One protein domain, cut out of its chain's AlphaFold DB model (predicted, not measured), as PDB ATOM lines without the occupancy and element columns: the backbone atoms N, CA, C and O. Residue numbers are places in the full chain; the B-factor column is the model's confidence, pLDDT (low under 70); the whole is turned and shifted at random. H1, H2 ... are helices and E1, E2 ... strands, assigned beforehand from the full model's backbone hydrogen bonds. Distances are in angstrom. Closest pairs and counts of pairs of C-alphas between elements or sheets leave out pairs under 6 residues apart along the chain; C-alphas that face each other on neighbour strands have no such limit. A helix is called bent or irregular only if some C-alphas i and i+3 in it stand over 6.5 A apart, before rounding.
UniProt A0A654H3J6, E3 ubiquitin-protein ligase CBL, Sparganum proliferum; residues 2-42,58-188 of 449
ATOM      1  N   PHE A   2      -4.693  55.127 -24.493       56.97
ATOM      2  CA  PHE A   2      -6.160  55.265 -24.619       56.97
ATOM      3  C   PHE A   2      -6.984  54.712 -23.433       56.97
ATOM      4  O   PHE A   2      -7.889  55.376 -22.941       56.97
ATOM      5  N   GLU A   3      -6.648  53.522 -22.926       59.62
ATOM      6  CA  GLU A   3      -7.333  52.937 -21.756       59.62
ATOM      7  C   GLU A   3      -7.085  53.730 -20.458       59.62
ATOM      8  O   GLU A   3      -7.990  53.867 -19.646       59.62
ATOM      9  N   LEU A   4      -5.895  54.316 -20.274       61.94
ATOM     10  CA  LEU A   4      -5.594  55.156 -19.103       61.94
ATOM     11  C   LEU A   4      -6.372  56.477 -19.150       61.94
ATOM     12  O   LEU A   4      -6.904  56.906 -18.128       61.94
ATOM     13  N   ASP A   5      -6.499  57.077 -20.335       65.06
ATOM     14  CA  ASP A   5      -7.310  58.282 -20.540       65.06
ATOM     15  C   ASP A   5      -8.797  57.994 -20.290       65.06
ATOM     16  O   ASP A   5      -9.507  58.812 -19.698       65.06
ATOM     17  N   SER A   6      -9.263  56.802 -20.677       67.75
ATOM     18  CA  SER A   6     -10.624  56.341 -20.400       67.75
ATOM     19  C   SER A   6     -10.867  56.156 -18.902       67.75
ATOM     20  O   SER A   6     -11.838  56.704 -18.379       67.75
ATOM     21  N   VAL A   7      -9.970  55.466 -18.184       65.38
ATOM     22  CA  VAL A   7     -10.057  55.322 -16.719       65.38
ATOM     23  C   VAL A   7     -10.069  56.696 -16.042       65.38
ATOM     24  O   VAL A   7     -10.941  56.964 -15.218       65.38
ATOM     25  N   SER A   8      -9.149  57.587 -16.420       66.31
ATOM     26  CA  SER A   8      -9.062  58.950 -15.881       66.31
ATOM     27  C   SER A   8     -10.357  59.741 -16.097       66.31
ATOM     28  O   SER A   8     -10.872  60.372 -15.170       66.31
ATOM     29  N   SER A   9     -10.940  59.647 -17.295       70.88
ATOM     30  CA  SER A   9     -12.201  60.314 -17.638       70.88
ATOM     31  C   SER A   9     -13.367  59.820 -16.777       70.88
ATOM     32  O   SER A   9     -14.073  60.639 -16.188       70.88
ATOM     33  N   HIS A  10     -13.523  58.500 -16.621       65.94
ATOM     34  CA  HIS A  10     -14.585  57.921 -15.788       65.94
ATOM     35  C   HIS A  10     -14.414  58.274 -14.305       65.94
ATOM     36  O   HIS A  10     -15.388  58.592 -13.624       65.94
ATOM     37  N   LEU A  11     -13.179  58.283 -13.793       66.00
ATOM     38  CA  LEU A  11     -12.906  58.737 -12.428       66.00
ATOM     39  C   LEU A  11     -13.299  60.206 -12.244       66.00
ATOM     40  O   LEU A  11     -13.935  60.552 -11.251       66.00
ATOM     41  N   CYS A  12     -12.970  61.072 -13.204       65.62
ATOM     42  CA  CYS A  12     -13.350  62.482 -13.144       65.62
ATOM     43  C   CYS A  12     -14.874  62.676 -13.141       65.62
ATOM     44  O   CYS A  12     -15.359  63.607 -12.506       65.62
ATOM     45  N   GLU A  13     -15.637  61.821 -13.823       66.75
ATOM     46  CA  GLU A  13     -17.104  61.838 -13.773       66.75
ATOM     47  C   GLU A  13     -17.642  61.407 -12.405       66.75
ATOM     48  O   GLU A  13     -18.506  62.087 -11.853       66.75
ATOM     49  N   ILE A  14     -17.074  60.350 -11.819       65.06
ATOM     50  CA  ILE A  14     -17.443  59.844 -10.488       65.06
ATOM     51  C   ILE A  14     -17.201  60.897  -9.395       65.06
ATOM     52  O   ILE A  14     -18.039  61.091  -8.516       65.06
ATOM     53  N   TYR A  15     -16.087  61.631  -9.459       64.62
ATOM     54  CA  TYR A  15     -15.723  62.631  -8.446       64.62
ATOM     55  C   TYR A  15     -16.321  64.038  -8.677       64.62
ATOM     56  O   TYR A  15     -16.040  64.945  -7.894       64.62
ATOM     57  N   ARG A  16     -17.149  64.253  -9.715       59.75
ATOM     58  CA  ARG A  16     -17.774  65.562 -10.030       59.75
ATOM     59  C   ARG A  16     -19.110  65.833  -9.318       59.75
ATOM     60  O   ARG A  16     -19.564  66.976  -9.345       59.75
ATOM     61  N   GLY A  17     -19.762  64.828  -8.728       54.28
ATOM     62  CA  GLY A  17     -21.120  64.943  -8.165       54.28
ATOM     63  C   GLY A  17     -21.183  64.942  -6.627       54.28
ATOM     64  O   GLY A  17     -20.286  64.402  -5.984       54.28
ATOM     65  N   PRO A  18     -22.240  65.519  -6.014       49.22
ATOM     66  CA  PRO A  18     -22.464  65.401  -4.573       49.22
ATOM     67  C   PRO A  18     -22.723  63.933  -4.210       49.22
ATOM     68  O   PRO A  18     -23.500  63.255  -4.882       49.22
ATOM     69  N   HIS A  19     -22.043  63.444  -3.170       54.84
ATOM     70  CA  HIS A  19     -22.157  62.063  -2.702       54.84
ATOM     71  C   HIS A  19     -23.597  61.754  -2.273       54.84
ATOM     72  O   HIS A  19     -24.162  62.472  -1.450       54.84
ATOM     73  N   ASP A  20     -24.186  60.691  -2.818       48.91
ATOM     74  CA  ASP A  20     -25.444  60.149  -2.309       48.91
ATOM     75  C   ASP A  20     -25.148  59.457  -0.965       48.91
ATOM     76  O   ASP A  20     -24.385  58.489  -0.904       48.91
ATOM     77  N   GLU A  21     -25.669  60.004   0.136       47.84
ATOM     78  CA  GLU A  21     -25.342  59.586   1.514       47.84
ATOM     79  C   GLU A  21     -25.757  58.135   1.819       47.84
ATOM     80  O   GLU A  21     -25.273  57.530   2.775       47.84
ATOM     81  N   THR A  22     -26.627  57.548   0.995       46.59
ATOM     82  CA  THR A  22     -27.215  56.220   1.218       46.59
ATOM     83  C   THR A  22     -26.309  55.047   0.821       46.59
ATOM     84  O   THR A  22     -26.530  53.935   1.297       46.59
ATOM     85  N   SER A  23     -25.256  55.276   0.025       53.66
ATOM     86  CA  SER A  23     -24.323  54.245  -0.471       53.66
ATOM     87  C   SER A  23     -22.882  54.418   0.033       53.66
ATOM     88  O   SER A  23     -21.946  53.893  -0.571       53.66
ATOM     89  N   ALA A  24     -22.682  55.192   1.106       62.12
ATOM     90  CA  ALA A  24     -21.369  55.697   1.505       62.12
ATOM     91  C   ALA A  24     -20.314  54.598   1.733       62.12
ATOM     92  O   ALA A  24     -19.173  54.773   1.317       62.12
ATOM     93  N   GLU A  25     -20.669  53.460   2.338       64.44
ATOM     94  CA  GLU A  25     -19.700  52.396   2.657       64.44
ATOM     95  C   GLU A  25     -19.255  51.586   1.430       64.44
ATOM     96  O   GLU A  25     -18.056  51.399   1.229       64.44
ATOM     97  N   GLU A  26     -20.183  51.145   0.574       64.44
ATOM     98  CA  GLU A  26     -19.853  50.406  -0.659       64.44
ATOM     99  C   GLU A  26     -19.110  51.294  -1.657       64.44
ATOM    100  O   GLU A  26     -18.112  50.879  -2.250       64.44
ATOM    101  N   TYR A  27     -19.547  52.548  -1.781       66.81
ATOM    102  CA  TYR A  27     -18.877  53.554  -2.591       66.81
ATOM    103  C   TYR A  27     -17.466  53.860  -2.071       66.81
ATOM    104  O   TYR A  27     -16.520  53.968  -2.855       66.81
ATOM    105  N   LEU A  28     -17.283  53.983  -0.753       68.00
ATOM    106  CA  LEU A  28     -15.974  54.240  -0.152       68.00
ATOM    107  C   LEU A  28     -15.041  53.034  -0.305       68.00
ATOM    108  O   LEU A  28     -13.866  53.210  -0.632       68.00
ATOM    109  N   MET A  29     -15.562  51.818  -0.128       70.19
ATOM    110  CA  MET A  29     -14.818  50.576  -0.342       70.19
ATOM    111  C   MET A  29     -14.366  50.453  -1.798       70.19
ATOM    112  O   MET A  29     -13.187  50.205  -2.051       70.19
ATOM    113  N   PHE A  30     -15.275  50.693  -2.748       72.88
ATOM    114  CA  PHE A  30     -14.959  50.693  -4.171       72.88
ATOM    115  C   PHE A  30     -13.932  51.763  -4.520       72.88
ATOM    116  O   PHE A  30     -12.899  51.447  -5.092       72.88
ATOM    117  N   SER A  31     -14.185  53.022  -4.161       68.75
ATOM    118  CA  SER A  31     -13.335  54.152  -4.548       68.75
ATOM    119  C   SER A  31     -11.936  54.072  -3.938       68.75
ATOM    120  O   SER A  31     -10.960  54.400  -4.611       68.75
ATOM    121  N   THR A  32     -11.809  53.612  -2.690       72.19
ATOM    122  CA  THR A  32     -10.505  53.418  -2.036       72.19
ATOM    123  C   THR A  32      -9.757  52.254  -2.673       72.19
ATOM    124  O   THR A  32      -8.632  52.427  -3.123       72.19
ATOM    125  N   SER A  33     -10.412  51.103  -2.823       74.12
ATOM    126  CA  SER A  33      -9.793  49.919  -3.424       74.12
ATOM    127  C   SER A  33      -9.435  50.107  -4.900       74.12
ATOM    128  O   SER A  33      -8.373  49.681  -5.348       74.12
ATOM    129  N   LEU A  34     -10.290  50.787  -5.666       73.38
ATOM    130  CA  LEU A  34     -10.029  51.128  -7.058       73.38
ATOM    131  C   LEU A  34      -8.826  52.062  -7.170       73.38
ATOM    132  O   LEU A  34      -7.953  51.823  -8.000       73.38
ATOM    133  N   ARG A  35      -8.762  53.102  -6.329       69.75
ATOM    134  CA  ARG A  35      -7.620  54.022  -6.268       69.75
ATOM    135  C   ARG A  35      -6.330  53.263  -5.975       69.75
ATOM    136  O   ARG A  35      -5.364  53.441  -6.708       69.75
ATOM    137  N   ASP A  36      -6.336  52.395  -4.968       73.12
ATOM    138  CA  ASP A  36      -5.159  51.621  -4.574       73.12
ATOM    139  C   ASP A  36      -4.742  50.633  -5.679       73.12
ATOM    140  O   ASP A  36      -3.567  50.562  -6.038       73.12
ATOM    141  N   SER A  37      -5.701  49.929  -6.298       73.88
ATOM    142  CA  SER A  37      -5.439  48.998  -7.410       73.88
ATOM    143  C   SER A  37      -4.908  49.717  -8.652       73.88
ATOM    144  O   SER A  37      -3.998  49.212  -9.319       73.88
ATOM    145  N   LEU A  38      -5.440  50.900  -8.971       70.69
ATOM    146  CA  LEU A  38      -4.965  51.722 -10.082       70.69
ATOM    147  C   LEU A  38      -3.577  52.286  -9.809       70.69
ATOM    148  O   LEU A  38      -2.716  52.154 -10.673       70.69
ATOM    149  N   GLN A  39      -3.337  52.831  -8.615       71.75
ATOM    150  CA  GLN A  39      -2.023  53.335  -8.227       71.75
ATOM    151  C   GLN A  39      -0.975  52.224  -8.320       71.75
ATOM    152  O   GLN A  39       0.037  52.389  -8.989       71.75
ATOM    153  N   PHE A  40      -1.271  51.046  -7.768       73.81
ATOM    154  CA  PHE A  40      -0.392  49.884  -7.864       73.81
ATOM    155  C   PHE A  40      -0.142  49.440  -9.314       73.81
ATOM    156  O   PHE A  40       0.960  49.028  -9.671       73.81
ATOM    157  N   THR A  41      -1.160  49.510 -10.176       70.56
ATOM    158  CA  THR A  41      -1.019  49.162 -11.599       70.56
ATOM    159  C   THR A  41      -0.144  50.180 -12.332       70.56
ATOM    160  O   THR A  41       0.717  49.788 -13.115       70.56
ATOM    161  N   VAL A  42      -0.322  51.472 -12.055       72.44
ATOM    162  CA  VAL A  42       0.485  52.561 -12.619       72.44
ATOM    163  C   VAL A  42       1.939  52.454 -12.159       72.44
ATOM    164  O   VAL A  42       2.838  52.490 -12.996       72.44
ATOM    165  N   SER A  58       6.308  40.730 -23.905       68.38
ATOM    166  CA  SER A  58       4.980  41.017 -24.486       68.38
ATOM    167  C   SER A  58       3.814  40.544 -23.592       68.38
ATOM    168  O   SER A  58       2.783  41.211 -23.483       68.38
ATOM    169  N   CYS A  59       4.006  39.444 -22.852       67.50
ATOM    170  CA  CYS A  59       3.036  38.935 -21.877       67.50
ATOM    171  C   CYS A  59       2.778  39.891 -20.696       67.50
ATOM    172  O   CYS A  59       1.636  39.995 -20.256       67.50
ATOM    173  N   GLU A  60       3.800  40.579 -20.180       69.56
ATOM    174  CA  GLU A  60       3.653  41.495 -19.037       69.56
ATOM    175  C   GLU A  60       2.839  42.728 -19.445       69.56
ATOM    176  O   GLU A  60       1.869  43.088 -18.778       69.56
ATOM    177  N   LEU A  61       3.143  43.307 -20.613       74.44
ATOM    178  CA  LEU A  61       2.353  44.412 -21.156       74.44
ATOM    179  C   LEU A  61       0.904  43.993 -21.444       74.44
ATOM    180  O   LEU A  61      -0.033  44.732 -21.140       74.44
ATOM    181  N   SER A  62       0.710  42.798 -22.002       74.19
ATOM    182  CA  SER A  62      -0.616  42.236 -22.258       74.19
ATOM    183  C   SER A  62      -1.444  42.106 -20.973       74.19
ATOM    184  O   SER A  62      -2.636  42.432 -20.971       74.19
ATOM    185  N   ALA A  63      -0.811  41.705 -19.865       77.81
ATOM    186  CA  ALA A  63      -1.453  41.620 -18.558       77.81
ATOM    187  C   ALA A  63      -1.910  42.994 -18.047       77.81
ATOM    188  O   ALA A  63      -3.060  43.131 -17.621       77.81
ATOM    189  N   PHE A  64      -1.064  44.025 -18.167       78.25
ATOM    190  CA  PHE A  64      -1.424  45.397 -17.790       78.25
ATOM    191  C   PHE A  64      -2.579  45.951 -18.625       78.25
ATOM    192  O   PHE A  64      -3.545  46.470 -18.066       78.25
ATOM    193  N   ILE A  65      -2.518  45.803 -19.951       79.38
ATOM    194  CA  ILE A  65      -3.570  46.282 -20.859       79.38
ATOM    195  C   ILE A  65      -4.900  45.601 -20.534       79.38
ATOM    196  O   ILE A  65      -5.925  46.268 -20.417       79.38
ATOM    197  N   THR A  66      -4.877  44.283 -20.342       81.69
ATOM    198  CA  THR A  66      -6.082  43.512 -20.024       81.69
ATOM    199  C   THR A  66      -6.669  43.931 -18.674       81.69
ATOM    200  O   THR A  66      -7.881  44.108 -18.563       81.69
ATOM    201  N   LYS A  67      -5.828  44.145 -17.651       83.38
ATOM    202  CA  LYS A  67      -6.285  44.627 -16.338       83.38
ATOM    203  C   LYS A  67      -6.948  46.002 -16.443       83.38
ATOM    204  O   LYS A  67      -8.048  46.171 -15.923       83.38
ATOM    205  N   LEU A  68      -6.319  46.955 -17.135       80.69
ATOM    206  CA  LEU A  68      -6.868  48.303 -17.324       80.69
ATOM    207  C   LEU A  68      -8.205  48.272 -18.066       80.69
ATOM    208  O   LEU A  68      -9.165  48.866 -17.593       80.69
ATOM    209  N   HIS A  69      -8.292  47.511 -19.156       84.62
ATOM    210  CA  HIS A  69      -9.531  47.349 -19.914       84.62
ATOM    211  C   HIS A  69     -10.693  46.872 -19.031       84.62
ATOM    212  O   HIS A  69     -11.796  47.418 -19.066       84.62
ATOM    213  N   HIS A  70     -10.446  45.860 -18.200       86.44
ATOM    214  CA  HIS A  70     -11.482  45.339 -17.320       86.44
ATOM    215  C   HIS A  70     -11.812  46.267 -16.152       86.44
ATOM    216  O   HIS A  70     -12.970  46.273 -15.748       86.44
ATOM    217  N   LEU A  71     -10.860  47.061 -15.651       84.12
ATOM    218  CA  LEU A  71     -11.142  48.123 -14.682       84.12
ATOM    219  C   LEU A  71     -12.037  49.204 -15.299       84.12
ATOM    220  O   LEU A  71     -13.030  49.579 -14.685       84.12
ATOM    221  N   THR A  72     -11.754  49.650 -16.526       82.56
ATOM    222  CA  THR A  72     -12.612  50.598 -17.259       82.56
ATOM    223  C   THR A  72     -14.032  50.053 -17.407       82.56
ATOM    224  O   THR A  72     -15.004  50.741 -17.100       82.56
ATOM    225  N   ALA A  73     -14.167  48.798 -17.841       86.88
ATOM    226  CA  ALA A  73     -15.467  48.159 -18.026       86.88
ATOM    227  C   ALA A  73     -16.212  47.922 -16.700       86.88
ATOM    228  O   ALA A  73     -17.433  48.082 -16.648       86.88
ATOM    229  N   GLU A  74     -15.500  47.578 -15.624       88.31
ATOM    230  CA  GLU A  74     -16.062  47.449 -14.278       88.31
ATOM    231  C   GLU A  74     -16.598  48.795 -13.780       88.31
ATOM    232  O   GLU A  74     -17.746  48.868 -13.347       88.31
ATOM    233  N   ILE A  75     -15.817  49.870 -13.928       83.31
ATOM    234  CA  ILE A  75     -16.244  51.232 -13.592       83.31
ATOM    235  C   ILE A  75     -17.478  51.623 -14.405       83.31
ATOM    236  O   ILE A  75     -18.464  52.061 -13.824       83.31
ATOM    237  N   GLY A  76     -17.460  51.432 -15.725       84.06
ATOM    238  CA  GLY A  76     -18.596  51.772 -16.586       84.06
ATOM    239  C   GLY A  76     -19.859  50.964 -16.270       84.06
ATOM    240  O   GLY A  76     -20.967  51.471 -16.429       84.06
ATOM    241  N   THR A  77     -19.702  49.729 -15.783       87.25
ATOM    242  CA  THR A  77     -20.825  48.884 -15.355       87.25
ATOM    243  C   THR A  77     -21.384  49.343 -14.011       87.25
ATOM    244  O   THR A  77     -22.596  49.442 -13.871       87.25
ATOM    245  N   LEU A  78     -20.515  49.616 -13.032       84.19
ATOM    246  CA  LEU A  78     -20.896  49.994 -11.666       84.19
ATOM    247  C   LEU A  78     -21.360  51.453 -11.549       84.19
ATOM    248  O   LEU A  78     -22.179  51.772 -10.689       84.19
ATOM    249  N   PHE A  79     -20.832  52.324 -12.410       81.06
ATOM    250  CA  PHE A  79     -21.047  53.768 -12.408       81.06
ATOM    251  C   PHE A  79     -21.469  54.284 -13.789       81.06
ATOM    252  O   PHE A  79     -20.755  55.103 -14.383       81.06
ATOM    253  N   PRO A  80     -22.611  53.839 -14.343       80.94
ATOM    254  CA  PRO A  80     -23.097  54.377 -15.606       80.94
ATOM    255  C   PRO A  80     -23.262  55.901 -15.499       80.94
ATOM    256  O   PRO A  80     -23.940  56.413 -14.608       80.94
ATOM    257  N   GLN A  81     -22.615  56.643 -16.406       77.25
ATOM    258  CA  GLN A  81     -22.592  58.118 -16.405       77.25
ATOM    259  C   GLN A  81     -22.072  58.726 -15.083       77.25
ATOM    260  O   GLN A  81     -22.538  59.781 -14.646       77.25
ATOM    261  N   GLY A  82     -21.151  58.031 -14.408       70.75
ATOM    262  CA  GLY A  82     -20.529  58.481 -13.162       70.75
ATOM    263  C   GLY A  82     -21.396  58.320 -11.909       70.75
ATOM    264  O   GLY A  82     -20.992  58.767 -10.839       70.75
ATOM    265  N   LYS A  83     -22.573  57.685 -12.002       76.62
ATOM    266  CA  LYS A  83     -23.467  57.444 -10.856       76.62
ATOM    267  C   LYS A  83     -23.521  55.972 -10.506       76.62
ATOM    268  O   LYS A  83     -23.750  55.156 -11.387       76.62
ATOM    269  N   PHE A  84     -23.369  55.658  -9.223       81.44
ATOM    270  CA  PHE A  84     -23.478  54.289  -8.729       81.44
ATOM    271  C   PHE A  84     -24.858  53.700  -9.041       81.44
ATOM    272  O   PHE A  84     -25.872  54.291  -8.665       81.44
ATOM    273  N   ASP A  85     -24.895  52.545  -9.706       82.19
ATOM    274  CA  ASP A  85     -26.142  51.834  -9.992       82.19
ATOM    275  C   ASP A  85     -26.287  50.584  -9.105       82.19
ATOM    276  O   ASP A  85     -25.624  49.571  -9.341       82.19
ATOM    277  N   PRO A  86     -27.180  50.597  -8.099       81.44
ATOM    278  CA  PRO A  86     -27.434  49.423  -7.267       81.44
ATOM    279  C   PRO A  86     -28.262  48.340  -7.984       81.44
ATOM    280  O   PRO A  86     -28.405  47.234  -7.467       81.44
ATOM    281  N   ASN A  87     -28.829  48.622  -9.165       84.75
ATOM    282  CA  ASN A  87     -29.749  47.719  -9.870       84.75
ATOM    283  C   ASN A  87     -29.059  46.802 -10.887       84.75
ATOM    284  O   ASN A  87     -29.728  46.132 -11.676       84.75
ATOM    285  N   ILE A  88     -27.729  46.753 -10.874       87.25
ATOM    286  CA  ILE A  88     -26.954  45.884 -11.758       87.25
ATOM    287  C   ILE A  88     -27.302  44.426 -11.467       87.25
ATOM    288  O   ILE A  88     -27.343  43.995 -10.311       87.25
ATOM    289  N   THR A  89     -27.523  43.654 -12.527       89.12
ATOM    290  CA  THR A  89     -27.864  42.230 -12.452       89.12
ATOM    291  C   THR A  89     -26.867  41.394 -13.238       89.12
ATOM    292  O   THR A  89     -26.362  41.820 -14.278       89.12
ATOM    293  N   CYS A  90     -26.575  40.195 -12.741       89.56
ATOM    294  CA  CYS A  90     -25.818  39.207 -13.500       89.56
ATOM    295  C   CYS A  90     -26.648  38.747 -14.708       89.56
ATOM    296  O   CYS A  90     -27.865  38.577 -14.608       89.56
ATOM    297  N   ALA A  91     -26.002  38.469 -15.840       88.31
ATOM    298  CA  ALA A  91     -26.681  38.055 -17.068       88.31
ATOM    299  C   ALA A  91     -27.406  36.706 -16.923       88.31
ATOM    300  O   ALA A  91     -28.374  36.431 -17.632       88.31
ATOM    301  N   LYS A  92     -26.923  35.844 -16.019       86.12
ATOM    302  CA  LYS A  92     -27.501  34.528 -15.736       86.12
ATOM    303  C   LYS A  92     -28.427  34.587 -14.516       86.12
ATOM    304  O   LYS A  92     -27.933  34.884 -13.425       86.12
ATOM    305  N   PRO A  93     -29.725  34.251 -14.651       90.69
ATOM    306  CA  PRO A  93     -30.685  34.328 -13.548       90.69
ATOM    307  C   PRO A  93     -30.283  33.505 -12.323       90.69
ATOM    308  O   PRO A  93     -30.391  33.981 -11.200       90.69
ATOM    309  N   GLU A  94     -29.749  32.298 -12.524       90.38
ATOM    310  CA  GLU A  94     -29.318  31.421 -11.433       90.38
ATOM    311  C   GLU A  94     -28.136  31.990 -10.630       90.38
ATOM    312  O   GLU A  94     -27.993  31.709  -9.438       90.38
ATOM    313  N   VAL A  95     -27.302  32.812 -11.274       94.56
ATOM    314  CA  VAL A  95     -26.170  33.498 -10.641       94.56
ATOM    315  C   VAL A  95     -26.669  34.719  -9.873       94.56
ATOM    316  O   VAL A  95     -26.262  34.926  -8.731       94.56
ATOM    317  N   GLU A  96     -27.591  35.487 -10.460       94.88
ATOM    318  CA  GLU A  96     -28.213  36.641  -9.801       94.88
ATOM    319  C   GLU A  96     -29.019  36.222  -8.562       94.88
ATOM    320  O   GLU A  96     -28.911  36.844  -7.506       94.88
ATOM    321  N   ASP A  97     -29.783  35.133  -8.654       94.94
ATOM    322  CA  ASP A  97     -30.531  34.591  -7.521       94.94
ATOM    323  C   ASP A  97     -29.595  34.140  -6.395       94.94
ATOM    324  O   ASP A  97     -29.840  34.456  -5.228       94.94
ATOM    325  N   TRP A  98     -28.496  33.454  -6.729       97.06
ATOM    326  CA  TRP A  98     -27.478  33.077  -5.748       97.06
ATOM    327  C   TRP A  98     -26.842  34.308  -5.091       97.06
ATOM    328  O   TRP A  98     -26.727  34.350  -3.864       97.06
ATOM    329  N   TRP A  99     -26.476  35.324  -5.874       96.50
ATOM    330  CA  TRP A  99     -25.893  36.558  -5.347       96.50
ATOM    331  C   TRP A  99     -26.849  37.248  -4.374       96.50
ATOM    332  O   TRP A  99     -26.466  37.573  -3.253       96.50
ATOM    333  N   ARG A 100     -28.119  37.405  -4.765       94.88
ATOM    334  CA  ARG A 100     -29.148  38.049  -3.943       94.88
ATOM    335  C   ARG A 100     -29.371  37.326  -2.613       94.88
ATOM    336  O   ARG A 100     -29.561  37.985  -1.596       94.88
ATOM    337  N   ILE A 101     -29.330  35.992  -2.604       96.50
ATOM    338  CA  ILE A 101     -29.489  35.183  -1.382       96.50
ATOM    339  C   ILE A 101     -28.326  35.394  -0.405       96.50
ATOM    340  O   ILE A 101     -28.554  35.431   0.802       96.50
ATOM    341  N   ASN A 102     -27.094  35.520  -0.904       96.75
ATOM    342  CA  ASN A 102     -25.904  35.616  -0.052       96.75
ATOM    343  C   ASN A 102     -25.556  37.061   0.324       96.75
ATOM    344  O   ASN A 102     -25.022  37.303   1.403       96.75
ATOM    345  N   PHE A 103     -25.856  38.026  -0.549       94.62
ATOM    346  CA  PHE A 103     -25.348  39.391  -0.428       94.62
ATOM    347  C   PHE A 103     -26.413  40.484  -0.559       94.62
ATOM    348  O   PHE A 103     -26.063  41.661  -0.514       94.62
ATOM    349  N   ASN A 104     -27.699  40.131  -0.652       89.94
ATOM    350  CA  ASN A 104     -28.819  41.065  -0.786       89.94
ATOM    351  C   ASN A 104     -28.703  41.951  -2.046       89.94
ATOM    352  O   ASN A 104     -28.539  41.438  -3.151       89.94
ATOM    353  N   GLN A 105     -28.836  43.272  -1.893       87.00
ATOM    354  CA  GLN A 105     -28.794  44.256  -2.982       87.00
ATOM    355  C   GLN A 105     -27.388  44.804  -3.266       87.00
ATOM    356  O   GLN A 105     -27.239  45.658  -4.132       87.00
ATOM    357  N   ARG A 106     -26.356  44.323  -2.561       88.38
ATOM    358  CA  ARG A 106     -24.985  44.809  -2.750       88.38
ATOM    359  C   ARG A 106     -24.494  44.487  -4.155       88.38
ATOM    360  O   ARG A 106     -24.755  43.395  -4.664       88.38
ATOM    361  N   VAL A 107     -23.739  45.392  -4.766       88.69
ATOM    362  CA  VAL A 107     -23.104  45.157  -6.081       88.69
ATOM    363  C   VAL A 107     -21.618  44.823  -5.963       88.69
ATOM    364  O   VAL A 107     -21.028  44.277  -6.896       88.69
ATOM    365  N   ILE A 108     -21.030  45.106  -4.799       88.62
ATOM    366  CA  ILE A 108     -19.641  44.826  -4.443       88.62
ATOM    367  C   ILE A 108     -19.619  44.224  -3.042       88.62
ATOM    368  O   ILE A 108     -20.347  44.666  -2.155       88.62
ATOM    369  N   VAL A 109     -18.774  43.217  -2.838       90.62
ATOM    370  CA  VAL A 109     -18.607  42.552  -1.543       90.62
ATOM    371  C   VAL A 109     -17.129  42.335  -1.214       90.62
ATOM    372  O   VAL A 109     -16.330  42.122  -2.132       90.62
ATOM    373  N   PRO A 110     -16.736  42.355   0.074       90.19
ATOM    374  CA  PRO A 110     -15.387  41.992   0.491       90.19
ATOM    375  C   PRO A 110     -14.985  40.612  -0.031       90.19
ATOM    376  O   PRO A 110     -15.782  39.671  -0.027       90.19
ATOM    377  N   LYS A 111     -13.728  40.481  -0.460       91.00
ATOM    378  CA  LYS A 111     -13.214  39.260  -1.095       91.00
ATOM    379  C   LYS A 111     -13.391  38.016  -0.220       91.00
ATOM    380  O   LYS A 111     -13.836  36.982  -0.716       91.00
ATOM    381  N   ASP A 112     -13.104  38.124   1.073       91.31
ATOM    382  CA  ASP A 112     -13.214  37.003   2.013       91.31
ATOM    383  C   ASP A 112     -14.665  36.547   2.198       91.31
ATOM    384  O   ASP A 112     -14.958  35.349   2.214       91.31
ATOM    385  N   GLU A 113     -15.590  37.508   2.274       94.44
ATOM    386  CA  GLU A 113     -17.021  37.237   2.376       94.44
ATOM    387  C   GLU A 113     -17.536  36.544   1.108       94.44
ATOM    388  O   GLU A 113     -18.217  35.516   1.187       94.44
ATOM    389  N   PHE A 114     -17.145  37.056  -0.063       95.62
ATOM    390  CA  PHE A 114     -17.495  36.462  -1.347       95.62
ATOM    391  C   PHE A 114     -17.030  35.010  -1.447       95.62
ATOM    392  O   PHE A 114     -17.829  34.118  -1.740       95.62
ATOM    393  N   PHE A 115     -15.742  34.761  -1.200       94.94
ATOM    394  CA  PHE A 115     -15.171  33.433  -1.382       94.94
ATOM    395  C   PHE A 115     -15.674  32.430  -0.345       94.94
ATOM    396  O   PHE A 115     -15.833  31.258  -0.683       94.94
ATOM    397  N   SER A 116     -16.014  32.872   0.869       94.06
ATOM    398  CA  SER A 116     -16.690  32.026   1.858       94.06
ATOM    399  C   SER A 116     -18.006  31.454   1.308       94.06
ATOM    400  O   SER A 116     -18.192  30.234   1.264       94.06
ATOM    401  N   ALA A 117     -18.883  32.313   0.776       96.00
ATOM    402  CA  ALA A 117     -20.139  31.876   0.166       96.00
ATOM    403  C   ALA A 117     -19.914  31.089  -1.139       96.00
ATOM    404  O   ALA A 117     -20.575  30.077  -1.392       96.00
ATOM    405  N   PHE A 118     -18.967  31.526  -1.974       95.69
ATOM    406  CA  PHE A 118     -18.651  30.879  -3.248       95.69
ATOM    407  C   PHE A 118     -18.172  29.438  -3.043       95.69
ATOM    408  O   PHE A 118     -18.648  28.530  -3.723       95.69
ATOM    409  N   PHE A 119     -17.291  29.194  -2.070       93.94
ATOM    410  CA  PHE A 119     -16.790  27.855  -1.757       93.94
ATOM    411  C   PHE A 119     -17.814  26.955  -1.070       93.94
ATOM    412  O   PHE A 119     -17.687  25.731  -1.162       93.94
ATOM    413  N   ALA A 120     -18.829  27.526  -0.418       90.06
ATOM    414  CA  ALA A 120     -19.961  26.759   0.090       90.06
ATOM    415  C   ALA A 120     -20.825  26.201  -1.057       90.06
ATOM    416  O   ALA A 120     -21.295  25.068  -0.976       90.06
ATOM    417  N   LYS A 121     -21.000  26.961  -2.150       90.50
ATOM    418  CA  LYS A 121     -21.730  26.515  -3.352       90.50
ATOM    419  C   LYS A 121     -20.870  25.642  -4.271       90.50
ATOM    420  O   LYS A 121     -21.338  24.611  -4.747       90.50
ATOM    421  N   HIS A 122     -19.619  26.027  -4.510       86.50
ATOM    422  CA  HIS A 122     -18.694  25.337  -5.408       86.50
ATOM    423  C   HIS A 122     -17.521  24.724  -4.644       86.50
ATOM    424  O   HIS A 122     -16.375  25.167  -4.745       86.50
ATOM    425  N   VAL A 123     -17.816  23.644  -3.919       83.38
ATOM    426  CA  VAL A 123     -16.847  22.918  -3.081       83.38
ATOM    427  C   VAL A 123     -15.603  22.477  -3.865       83.38
ATOM    428  O   VAL A 123     -14.507  22.474  -3.313       83.38
ATOM    429  N   GLY A 124     -15.736  22.186  -5.167       79.00
ATOM    430  CA  GLY A 124     -14.612  21.793  -6.026       79.00
ATOM    431  C   GLY A 124     -13.450  22.797  -6.039       79.00
ATOM    432  O   GLY A 124     -12.294  22.388  -6.063       79.00
ATOM    433  N   PHE A 125     -13.722  24.101  -5.926       84.62
ATOM    434  CA  PHE A 125     -12.665  25.119  -5.915       84.62
ATOM    435  C   PHE A 125     -11.883  25.202  -4.597       84.62
ATOM    436  O   PHE A 125     -10.853  25.870  -4.552       84.62
ATOM    437  N   GLN A 126     -12.312  24.527  -3.526       80.31
ATOM    438  CA  GLN A 126     -11.599  24.582  -2.244       80.31
ATOM    439  C   GLN A 126     -10.182  24.003  -2.323       80.31
ATOM    440  O   GLN A 126      -9.321  24.414  -1.547       80.31
ATOM    441  N   THR A 127      -9.929  23.085  -3.263       78.44
ATOM    442  CA  THR A 127      -8.599  22.504  -3.494       78.44
ATOM    443  C   THR A 127      -7.681  23.411  -4.311       78.44
ATOM    444  O   THR A 127      -6.472  23.218  -4.283       78.44
ATOM    445  N   ASP A 128      -8.234  24.379  -5.050       79.06
ATOM    446  CA  ASP A 128      -7.488  25.276  -5.942       79.06
ATOM    447  C   ASP A 128      -7.948  26.732  -5.771       79.06
ATOM    448  O   ASP A 128      -8.474  27.389  -6.674       79.06
ATOM    449  N   LYS A 129      -7.779  27.232  -4.543       85.62
ATOM    450  CA  LYS A 129      -8.196  28.591  -4.173       85.62
ATOM    451  C   LYS A 129      -7.415  29.649  -4.949       85.62
ATOM    452  O   LYS A 129      -7.988  30.641  -5.387       85.62
ATOM    453  N   LYS A 130      -6.112  29.428  -5.154       82.56
ATOM    454  CA  LYS A 130      -5.232  30.408  -5.801       82.56
ATOM    455  C   LYS A 130      -5.649  30.668  -7.250       82.56
ATOM    456  O   LYS A 130      -5.800  31.829  -7.622       82.56
ATOM    457  N   ALA A 131      -5.899  29.625  -8.048       80.88
ATOM    458  CA  ALA A 131      -6.251  29.816  -9.452       80.88
ATOM    459  C   ALA A 131      -7.583  30.560  -9.619       80.88
ATOM    460  O   ALA A 131      -7.698  31.457 -10.458       80.88
ATOM    461  N   VAL A 132      -8.591  30.241  -8.798       87.94
ATOM    462  CA  VAL A 132      -9.895  30.918  -8.882       87.94
ATOM    463  C   VAL A 132      -9.838  32.358  -8.368       87.94
ATOM    464  O   VAL A 132     -10.488  33.227  -8.949       87.94
ATOM    465  N   TYR A 133      -9.002  32.654  -7.364       87.62
ATOM    466  CA  TYR A 133      -8.761  34.029  -6.911       87.62
ATOM    467  C   TYR A 133      -8.225  34.896  -8.040       87.62
ATOM    468  O   TYR A 133      -8.752  35.976  -8.287       87.62
ATOM    469  N   GLU A 134      -7.230  34.396  -8.765       81.75
ATOM    470  CA  GLU A 134      -6.632  35.111  -9.886       81.75
ATOM    471  C   GLU A 134      -7.546  35.211 -11.116       81.75
ATOM    472  O   GLU A 134      -7.253  35.982 -12.028       81.75
ATOM    473  N   THR A 135      -8.612  34.408 -11.176       86.94
ATOM    474  CA  THR A 135      -9.542  34.386 -12.312       86.94
ATOM    475  C   THR A 135     -10.766  35.270 -12.068       86.94
ATOM    476  O   THR A 135     -11.214  35.943 -12.990       86.94
ATOM    477  N   ILE A 136     -11.310  35.280 -10.844       89.44
ATOM    478  CA  ILE A 136     -12.481  36.096 -10.479       89.44
ATOM    479  C   ILE A 136     -12.047  37.473  -9.971       89.44
ATOM    480  O   ILE A 136     -12.524  38.489 -10.458       89.44
ATOM    481  N   ALA A 137     -11.124  37.524  -9.009       81.94
ATOM    482  CA  ALA A 137     -10.744  38.746  -8.298       81.94
ATOM    483  C   ALA A 137      -9.467  39.370  -8.887       81.94
ATOM    484  O   ALA A 137      -8.510  39.647  -8.167       81.94
ATOM    485  N   PHE A 138      -9.413  39.531 -10.212       81.12
ATOM    486  CA  PHE A 138      -8.212  40.048 -10.883       81.12
ATOM    487  C   PHE A 138      -8.182  41.582 -11.006       81.12
ATOM    488  O   PHE A 138      -7.113  42.153 -11.231       81.12
ATOM    489  N   THR A 139      -9.327  42.262 -10.872       80.88
ATOM    490  CA  THR A 139      -9.409  43.734 -10.899       80.88
ATOM    491  C   THR A 139      -9.082  44.358  -9.539       80.88
ATOM    492  O   THR A 139      -8.421  45.399  -9.483       80.88
ATOM    493  N   SER A 140      -9.458  43.692  -8.443       82.62
ATOM    494  CA  SER A 140      -9.224  44.142  -7.068       82.62
ATOM    495  C   SER A 140      -8.761  43.009  -6.153       82.62
ATOM    496  O   SER A 140      -9.249  41.881  -6.219       82.62
ATOM    497  N   GLU A 141      -7.839  43.332  -5.244       82.56
ATOM    498  CA  GLU A 141      -7.406  42.415  -4.189       82.56
ATOM    499  C   GLU A 141      -8.345  42.400  -2.979       82.56
ATOM    500  O   GLU A 141      -8.309  41.440  -2.211       82.56
ATOM    501  N   SER A 142      -9.198  43.416  -2.811       83.75
ATOM    502  CA  SER A 142      -9.991  43.598  -1.590       83.75
ATOM    503  C   SER A 142     -11.473  43.260  -1.752       83.75
ATOM    504  O   SER A 142     -12.143  42.983  -0.756       83.75
ATOM    505  N   TYR A 143     -12.006  43.280  -2.977       88.50
ATOM    506  CA  TYR A 143     -13.426  43.042  -3.233       88.50
ATOM    507  C   TYR A 143     -13.677  42.171  -4.467       88.50
ATOM    508  O   TYR A 143     -12.805  41.983  -5.314       88.50
ATOM    509  N   VAL A 144     -14.908  41.671  -4.575       92.44
ATOM    510  CA  VAL A 144     -15.470  41.072  -5.790       92.44
ATOM    511  C   VAL A 144     -16.768  41.799  -6.136       92.44
ATOM    512  O   VAL A 144     -17.627  41.994  -5.275       92.44
ATOM    513  N   SER A 145     -16.906  42.225  -7.391       92.19
ATOM    514  CA  SER A 145     -18.106  42.891  -7.902       92.19
ATOM    515  C   SER A 145     -19.013  41.926  -8.669       92.19
ATOM    516  O   SER A 145     -18.577  40.864  -9.130       92.19
ATOM    517  N   LYS A 146     -20.273  42.325  -8.889       92.19
ATOM    518  CA  LYS A 146     -21.170  41.628  -9.823       92.19
ATOM    519  C   LYS A 146     -20.585  41.538 -11.235       92.19
ATOM    520  O   LYS A 146     -20.762  40.512 -11.882       92.19
ATOM    521  N   TYR A 147     -19.855  42.558 -11.696       92.50
ATOM    522  CA  TYR A 147     -19.175  42.530 -12.997       92.50
ATOM    523  C   TYR A 147     -18.142  41.397 -13.069       92.50
ATOM    524  O   TYR A 147     -18.136  40.622 -14.027       92.50
ATOM    525  N   ALA A 148     -17.305  41.259 -12.036       93.06
ATOM    526  CA  ALA A 148     -16.285  40.218 -11.973       93.06
ATOM    527  C   ALA A 148     -16.901  38.807 -11.996       93.06
ATOM    528  O   ALA A 148     -16.447  37.935 -12.744       93.06
ATOM    529  N   LEU A 149     -17.976  38.588 -11.229       94.62
ATOM    530  CA  LEU A 149     -18.691  37.311 -11.247       94.62
ATOM    531  C   LEU A 149     -19.419  37.066 -12.578       94.62
ATOM    532  O   LEU A 149     -19.372  35.952 -13.102       94.62
ATOM    533  N   ASP A 150     -20.080  38.073 -13.149       91.50
ATOM    534  CA  ASP A 150     -20.766  37.946 -14.440       91.50
ATOM    535  C   ASP A 150     -19.784  37.535 -15.543       91.50
ATOM    536  O   ASP A 150     -20.016  36.559 -16.264       91.50
ATOM    537  N   LEU A 151     -18.632  38.207 -15.613       90.94
ATOM    538  CA  LEU A 151     -17.561  37.876 -16.545       90.94
ATOM    539  C   LEU A 151     -17.087  36.429 -16.363       90.94
ATOM    540  O   LEU A 151     -17.025  35.670 -17.335       90.94
ATOM    541  N   PHE A 152     -16.808  36.023 -15.122       93.12
ATOM    542  CA  PHE A 152     -16.395  34.658 -14.806       93.12
ATOM    543  C   PHE A 152     -17.437  33.629 -15.252       93.12
ATOM    544  O   PHE A 152     -17.112  32.665 -15.945       93.12
ATOM    545  N   THR A 153     -18.706  33.825 -14.900       90.12
ATOM    546  CA  THR A 153     -19.755  32.838 -15.192       90.12
ATOM    547  C   THR A 153     -20.099  32.752 -16.674       90.12
ATOM    548  O   THR A 153     -20.559  31.701 -17.128       90.12
ATOM    549  N   ARG A 154     -19.852  33.809 -17.452       86.50
ATOM    550  CA  ARG A 154     -19.948  33.785 -18.919       86.50
ATOM    551  C   ARG A 154     -18.812  32.993 -19.558       86.50
ATOM    552  O   ARG A 154     -19.075  32.253 -20.503       86.50
ATOM    553  N   LEU A 155     -17.593  33.104 -19.028       84.81
ATOM    554  CA  LEU A 155     -16.422  32.363 -19.512       84.81
ATOM    555  C   LEU A 155     -16.464  30.882 -19.117       84.81
ATOM    556  O   LEU A 155     -16.215  30.011 -19.945       84.81
ATOM    557  N   PHE A 156     -16.833  30.588 -17.871       87.62
ATOM    558  CA  PHE A 156     -16.831  29.239 -17.295       87.62
ATOM    559  C   PHE A 156     -18.256  28.712 -17.109       87.62
ATOM    560  O   PHE A 156     -18.655  28.229 -16.050       87.62
ATOM    561  N   SER A 157     -19.051  28.857 -18.167       78.75
ATOM    562  CA  SER A 157     -20.414  28.339 -18.253       78.75
ATOM    563  C   SER A 157     -20.423  26.816 -18.440       78.75
ATOM    564  O   SER A 157     -19.589  26.317 -19.194       78.75
ATOM    565  N   PRO A 158     -21.395  26.070 -17.874       85.88
ATOM    566  CA  PRO A 158     -22.533  26.506 -17.049       85.88
ATOM    567  C   PRO A 158     -22.190  26.664 -15.558       85.88
ATOM    568  O   PRO A 158     -21.264  26.027 -15.066       85.88
ATOM    569  N   TRP A 159     -22.981  27.464 -14.822       87.44
ATOM    570  CA  TRP A 159     -22.725  27.819 -13.411       87.44
ATOM    571  C   TRP A 159     -22.476  26.602 -12.515       87.44
ATOM    572  O   TRP A 159     -21.464  26.538 -11.828       87.44
ATOM    573  N   GLU A 160     -23.335  25.584 -12.601       81.88
ATOM    574  CA  GLU A 160     -23.237  24.361 -11.790       81.88
ATOM    575  C   GLU A 160     -21.958  23.541 -12.042       81.88
ATOM    576  O   GLU A 160     -21.577  22.725 -11.207       81.88
ATOM    577  N   ARG A 161     -21.271  23.753 -13.173       77.56
ATOM    578  CA  ARG A 161     -20.016  23.063 -13.524       77.56
ATOM    579  C   ARG A 161     -18.840  24.010 -13.703       77.56
ATOM    580  O   ARG A 161     -17.844  23.630 -14.317       77.56
ATOM    581  N   SER A 162     -18.937  25.212 -13.145       83.38
ATOM    582  CA  SER A 162     -17.902  26.237 -13.250       83.38
ATOM    583  C   SER A 162     -16.520  25.711 -12.849       83.38
ATOM    584  O   SER A 162     -15.551  26.013 -13.534       83.38
ATOM    585  N   TYR A 163     -16.431  24.845 -11.832       82.75
ATOM    586  CA  TYR A 163     -15.180  24.189 -11.427       82.75
ATOM    587  C   TYR A 163     -14.556  23.325 -12.523       82.75
ATOM    588  O   TYR A 163     -13.393  23.520 -12.867       82.75
ATOM    589  N   ASN A 164     -15.319  22.393 -13.095       77.75
ATOM    590  CA  ASN A 164     -14.793  21.468 -14.097       77.75
ATOM    591  C   ASN A 164     -14.356  22.225 -15.354       77.75
ATOM    592  O   ASN A 164     -13.264  21.998 -15.864       77.75
ATOM    593  N   VAL A 165     -15.180  23.175 -15.809       79.25
ATOM    594  CA  VAL A 165     -14.882  23.991 -16.993       79.25
ATOM    595  C   VAL A 165     -13.676  24.893 -16.740       79.25
ATOM    596  O   VAL A 165     -12.787  24.972 -17.583       79.25
ATOM    597  N   HIS A 166     -13.604  25.540 -15.573       85.19
ATOM    598  CA  HIS A 166     -12.453  26.358 -15.187       85.19
ATOM    599  C   HIS A 166     -11.168  25.546 -15.153       85.19
ATOM    600  O   HIS A 166     -10.198  25.932 -15.799       85.19
ATOM    601  N   LYS A 167     -11.173  24.395 -14.482       78.81
ATOM    602  CA  LYS A 167     -10.009  23.514 -14.399       78.81
ATOM    603  C   LYS A 167      -9.567  23.028 -15.779       78.81
ATOM    604  O   LYS A 167      -8.396  23.161 -16.118       78.81
ATOM    605  N   ALA A 168     -10.501  22.529 -16.587       74.00
ATOM    606  CA  ALA A 168     -10.218  22.015 -17.923       74.00
ATOM    607  C   ALA A 168      -9.616  23.096 -18.831       74.00
ATOM    608  O   ALA A 168      -8.602  22.872 -19.485       74.00
ATOM    609  N   LEU A 169     -10.208  24.295 -18.833       78.38
ATOM    610  CA  LEU A 169      -9.733  25.398 -19.662       78.38
ATOM    611  C   LEU A 169      -8.410  25.965 -19.156       78.38
ATOM    612  O   LEU A 169      -7.510  26.162 -19.957       78.38
ATOM    613  N   THR A 170      -8.251  26.203 -17.854       77.94
ATOM    614  CA  THR A 170      -7.021  26.817 -17.321       77.94
ATOM    615  C   THR A 170      -5.803  25.900 -17.389       77.94
ATOM    616  O   THR A 170      -4.681  26.393 -17.484       77.94
ATOM    617  N   GLN A 171      -6.008  24.582 -17.394       72.19
ATOM    618  CA  GLN A 171      -4.947  23.591 -17.599       72.19
ATOM    619  C   GLN A 171      -4.700  23.279 -19.076       72.19
ATOM    620  O   GLN A 171      -3.698  22.647 -19.418       72.19
ATOM    621  N   HIS A 172      -5.593  23.717 -19.966       67.00
ATOM    622  CA  HIS A 172      -5.455  23.451 -21.382       67.00
ATOM    623  C   HIS A 172      -4.222  24.178 -21.931       67.00
ATOM    624  O   HIS A 172      -4.110  25.397 -21.776       67.00
ATOM    625  N   PRO A 173      -3.321  23.497 -22.662       59.16
ATOM    626  CA  PRO A 173      -2.097  24.124 -23.137       59.16
ATOM    627  C   PRO A 173      -2.300  25.248 -24.122       59.16
ATOM    628  O   PRO A 173      -1.304  25.859 -24.444       59.16
ATOM    629  N   ALA A 174      -3.515  25.498 -24.618       65.00
ATOM    630  CA  ALA A 174      -3.833  26.670 -25.434       65.00
ATOM    631  C   ALA A 174      -4.344  27.879 -24.677       65.00
ATOM    632  O   ALA A 174      -4.508  28.953 -25.258       65.00
ATOM    633  N   TYR A 175      -4.651  27.699 -23.402       71.19
ATOM    634  CA  TYR A 175      -5.155  28.775 -22.592       71.19
ATOM    635  C   TYR A 175      -4.036  29.776 -22.334       71.19
ATOM    636  O   TYR A 175      -3.027  29.485 -21.690       71.19
ATOM    637  N   LEU A 176      -4.219  30.971 -22.883       66.88
ATOM    638  CA  LEU A 176      -3.381  32.118 -22.600       66.88
ATOM    639  C   LEU A 176      -4.140  33.041 -21.663       66.88
ATOM    640  O   LEU A 176      -5.126  33.674 -22.039       66.88
ATOM    641  N   LYS A 177      -3.654  33.127 -20.429       74.12
ATOM    642  CA  LYS A 177      -4.164  34.085 -19.459       74.12
ATOM    643  C   LYS A 177      -3.805  35.506 -19.909       74.12
ATOM    644  O   LYS A 177      -2.677  35.750 -20.329       74.12
ATOM    645  N   GLN A 178      -4.766  36.427 -19.796       71.12
ATOM    646  CA  GLN A 178      -4.577  37.870 -20.009       71.12
ATOM    647  C   GLN A 178      -3.900  38.237 -21.348       71.12
ATOM    648  O   GLN A 178      -2.986  39.059 -21.390       71.12
ATOM    649  N   SER A 179      -4.329  37.609 -22.450       64.00
ATOM    650  CA  SER A 179      -3.760  37.838 -23.783       64.00
ATOM    651  C   SER A 179      -4.473  38.930 -24.582       64.00
ATOM    652  O   SER A 179      -5.698  38.910 -24.700       64.00
ATOM    653  N   THR A 180      -3.705  39.795 -25.241       71.12
ATOM    654  CA  THR A 180      -4.174  40.712 -26.287       71.12
ATOM    655  C   THR A 180      -4.103  40.065 -27.672       71.12
ATOM    656  O   THR A 180      -3.366  39.102 -27.888       71.12
ATOM    657  N   SER A 181      -4.824  40.628 -28.650       65.75
ATOM    658  CA  SER A 181      -4.748  40.174 -30.047       65.75
ATOM    659  C   SER A 181      -3.318  40.195 -30.586       65.75
ATOM    660  O   SER A 181      -2.900  39.244 -31.233       65.75
ATOM    661  N   SER A 182      -2.543  41.228 -30.244       70.81
ATOM    662  CA  SER A 182      -1.140  41.340 -30.649       70.81
ATOM    663  C   SER A 182      -0.272  40.213 -30.081       70.81
ATOM    664  O   SER A 182       0.546  39.656 -30.806       70.81
ATOM    665  N   LEU A 183      -0.485  39.818 -28.819       67.56
ATOM    666  CA  LEU A 183       0.236  38.699 -28.205       67.56
ATOM    667  C   LEU A 183      -0.128  37.360 -28.861       67.56
ATOM    668  O   LEU A 183       0.720  36.480 -29.024       67.56
ATOM    669  N   VAL A 184      -1.400  37.186 -29.225       64.62
ATOM    670  CA  VAL A 184      -1.868  35.990 -29.936       64.62
ATOM    671  C   VAL A 184      -1.244  35.925 -31.329       64.62
ATOM    672  O   VAL A 184      -0.731  34.875 -31.708       64.62
ATOM    673  N   GLU A 185      -1.235  37.035 -32.067       69.88
ATOM    674  CA  GLU A 185      -0.611  37.137 -33.389       69.88
ATOM    675  C   GLU A 185       0.891  36.833 -33.336       69.88
ATOM    676  O   GLU A 185       1.362  36.003 -34.111       69.88
ATOM    677  N   GLU A 186       1.620  37.402 -32.371       72.00
ATOM    678  CA  GLU A 186       3.043  37.120 -32.135       72.00
ATOM    679  C   GLU A 186       3.291  35.617 -31.913       72.00
ATOM    680  O   GLU A 186       4.171  35.019 -32.534       72.00
ATOM    681  N   LYS A 187       2.468  34.964 -31.080       65.31
ATOM    682  CA  LYS A 187       2.583  33.519 -30.811       65.31
ATOM    683  C   LYS A 187       2.187  32.648 -32.007       65.31
ATOM    684  O   LYS A 187       2.697  31.534 -32.136       65.31
ATOM    685  N   LEU A 188       1.294  33.121 -32.877       66.25
ATOM    686  CA  LEU A 188       0.855  32.404 -34.080       66.25
ATOM    687  C   LEU A 188       1.757  32.647 -35.297       66.25
ATOM    688  O   LEU A 188       1.754  31.829 -36.218       66.25
TER     689      LEU A 188
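AT A GLANCE: This is residues 2 to 42 and 58 to 188 of the 449 residues of the protein "E3 ubiquitin-protein ligase CBL" of Sparganum proliferum (UniProt A0A654H3J6). A tiny two-stranded sheet, E1 and E2, sits in the middle of a mostly helical domain: the helices H4 to H9 gather on one side of it, and H1 and the two longest helices, H2 and H3, lie loosely side by side on the other. H10 is at the far end of H3. The printed part has 172 residues with ten named helices and two named strands, in the order H1 H2 H3 H4 E1 H5 H6 H7 E2 H8 H9 H10; the strands are antiparallel. It is compact, with a radius of gyration of the C-alphas of 16.6 A, and spans 49 by 41 by 24 A.

IN THESE COORDINATES: E1 is residues 108 to 110 and E2 143 to 145. H2, residues 21 to 42, is 30.3 A long and has a kink of 37 degrees near residue 28. H3, residues 58 to 78, is 30.2 A. H1, residues 2 to 14, begins at C-alpha 2 (-6.160, 55.265, -24.619). The others are H4, 93 to 103; H5, 111 to 121; H6, 123 to 127; H7, 129 to 136; H8, 146 to 155; H9, 159 to 171; and H10, 181 to 188, ending at C-alpha 188 (0.855, 32.404, -34.080). H2 is irregular, C-alphas 22 and 25 being 8.6 A apart, as are H9, 160 and 163, 8.1 A, and, only just, H6, 124 and 127, 6.6 A.

HOW THE PARTS SIT: In the sheet, N 109 and O 144 are 3.0 A apart, within hydrogen-bond range. The closest C-alphas of H2 and E1, Glu 26 and Ile 108, are 6.7 A apart; those of H5 and E2, Lys 111 and Tyr 143, 4.3 A. H7 touches H8, about perpendicular at 79 degrees, closest at C-alphas 136 and 148, 5.8 A. H3, with residues 74 to 78 alone, touches H8, closest at C-alphas 74 and 147, 6.0 A. H1 touches H3 at a shallow tilt of 26 degrees, the same way, closest at C-alphas 7 and 72, 5.4 A. H3 and H10 only just touch, with 3 pairs of C-alphas within 8 A, closest at 58 and 183, 6.5 A. H4 and H9 are close but not clearly touching, closest at C-alphas 95 and 159, 7.2 A; so are H6 and H9, at 124 and 163, 5.9 A. Every O i to N i+4 pair is within hydrogen-bond range in H1, H3, H4, H5, H7, H8 and H10; H2 has 16 of 18, H9 7 of 9, and H6 0 of 1, with 1 of 2 O i to N i+3 pairs.

THE WHOLE: The two C-alphas farthest apart, Glu 21 and Leu 188, are 51.9 A apart. Residues 43 to 57 are not printed; C-alphas 42 and 58 are 17.2 A apart across this cut. The link from H3 to H4 is long, 14 residues. Mean pLDDT of the printed part is 78.9; 42 residues are under 70, among them 10 to 28.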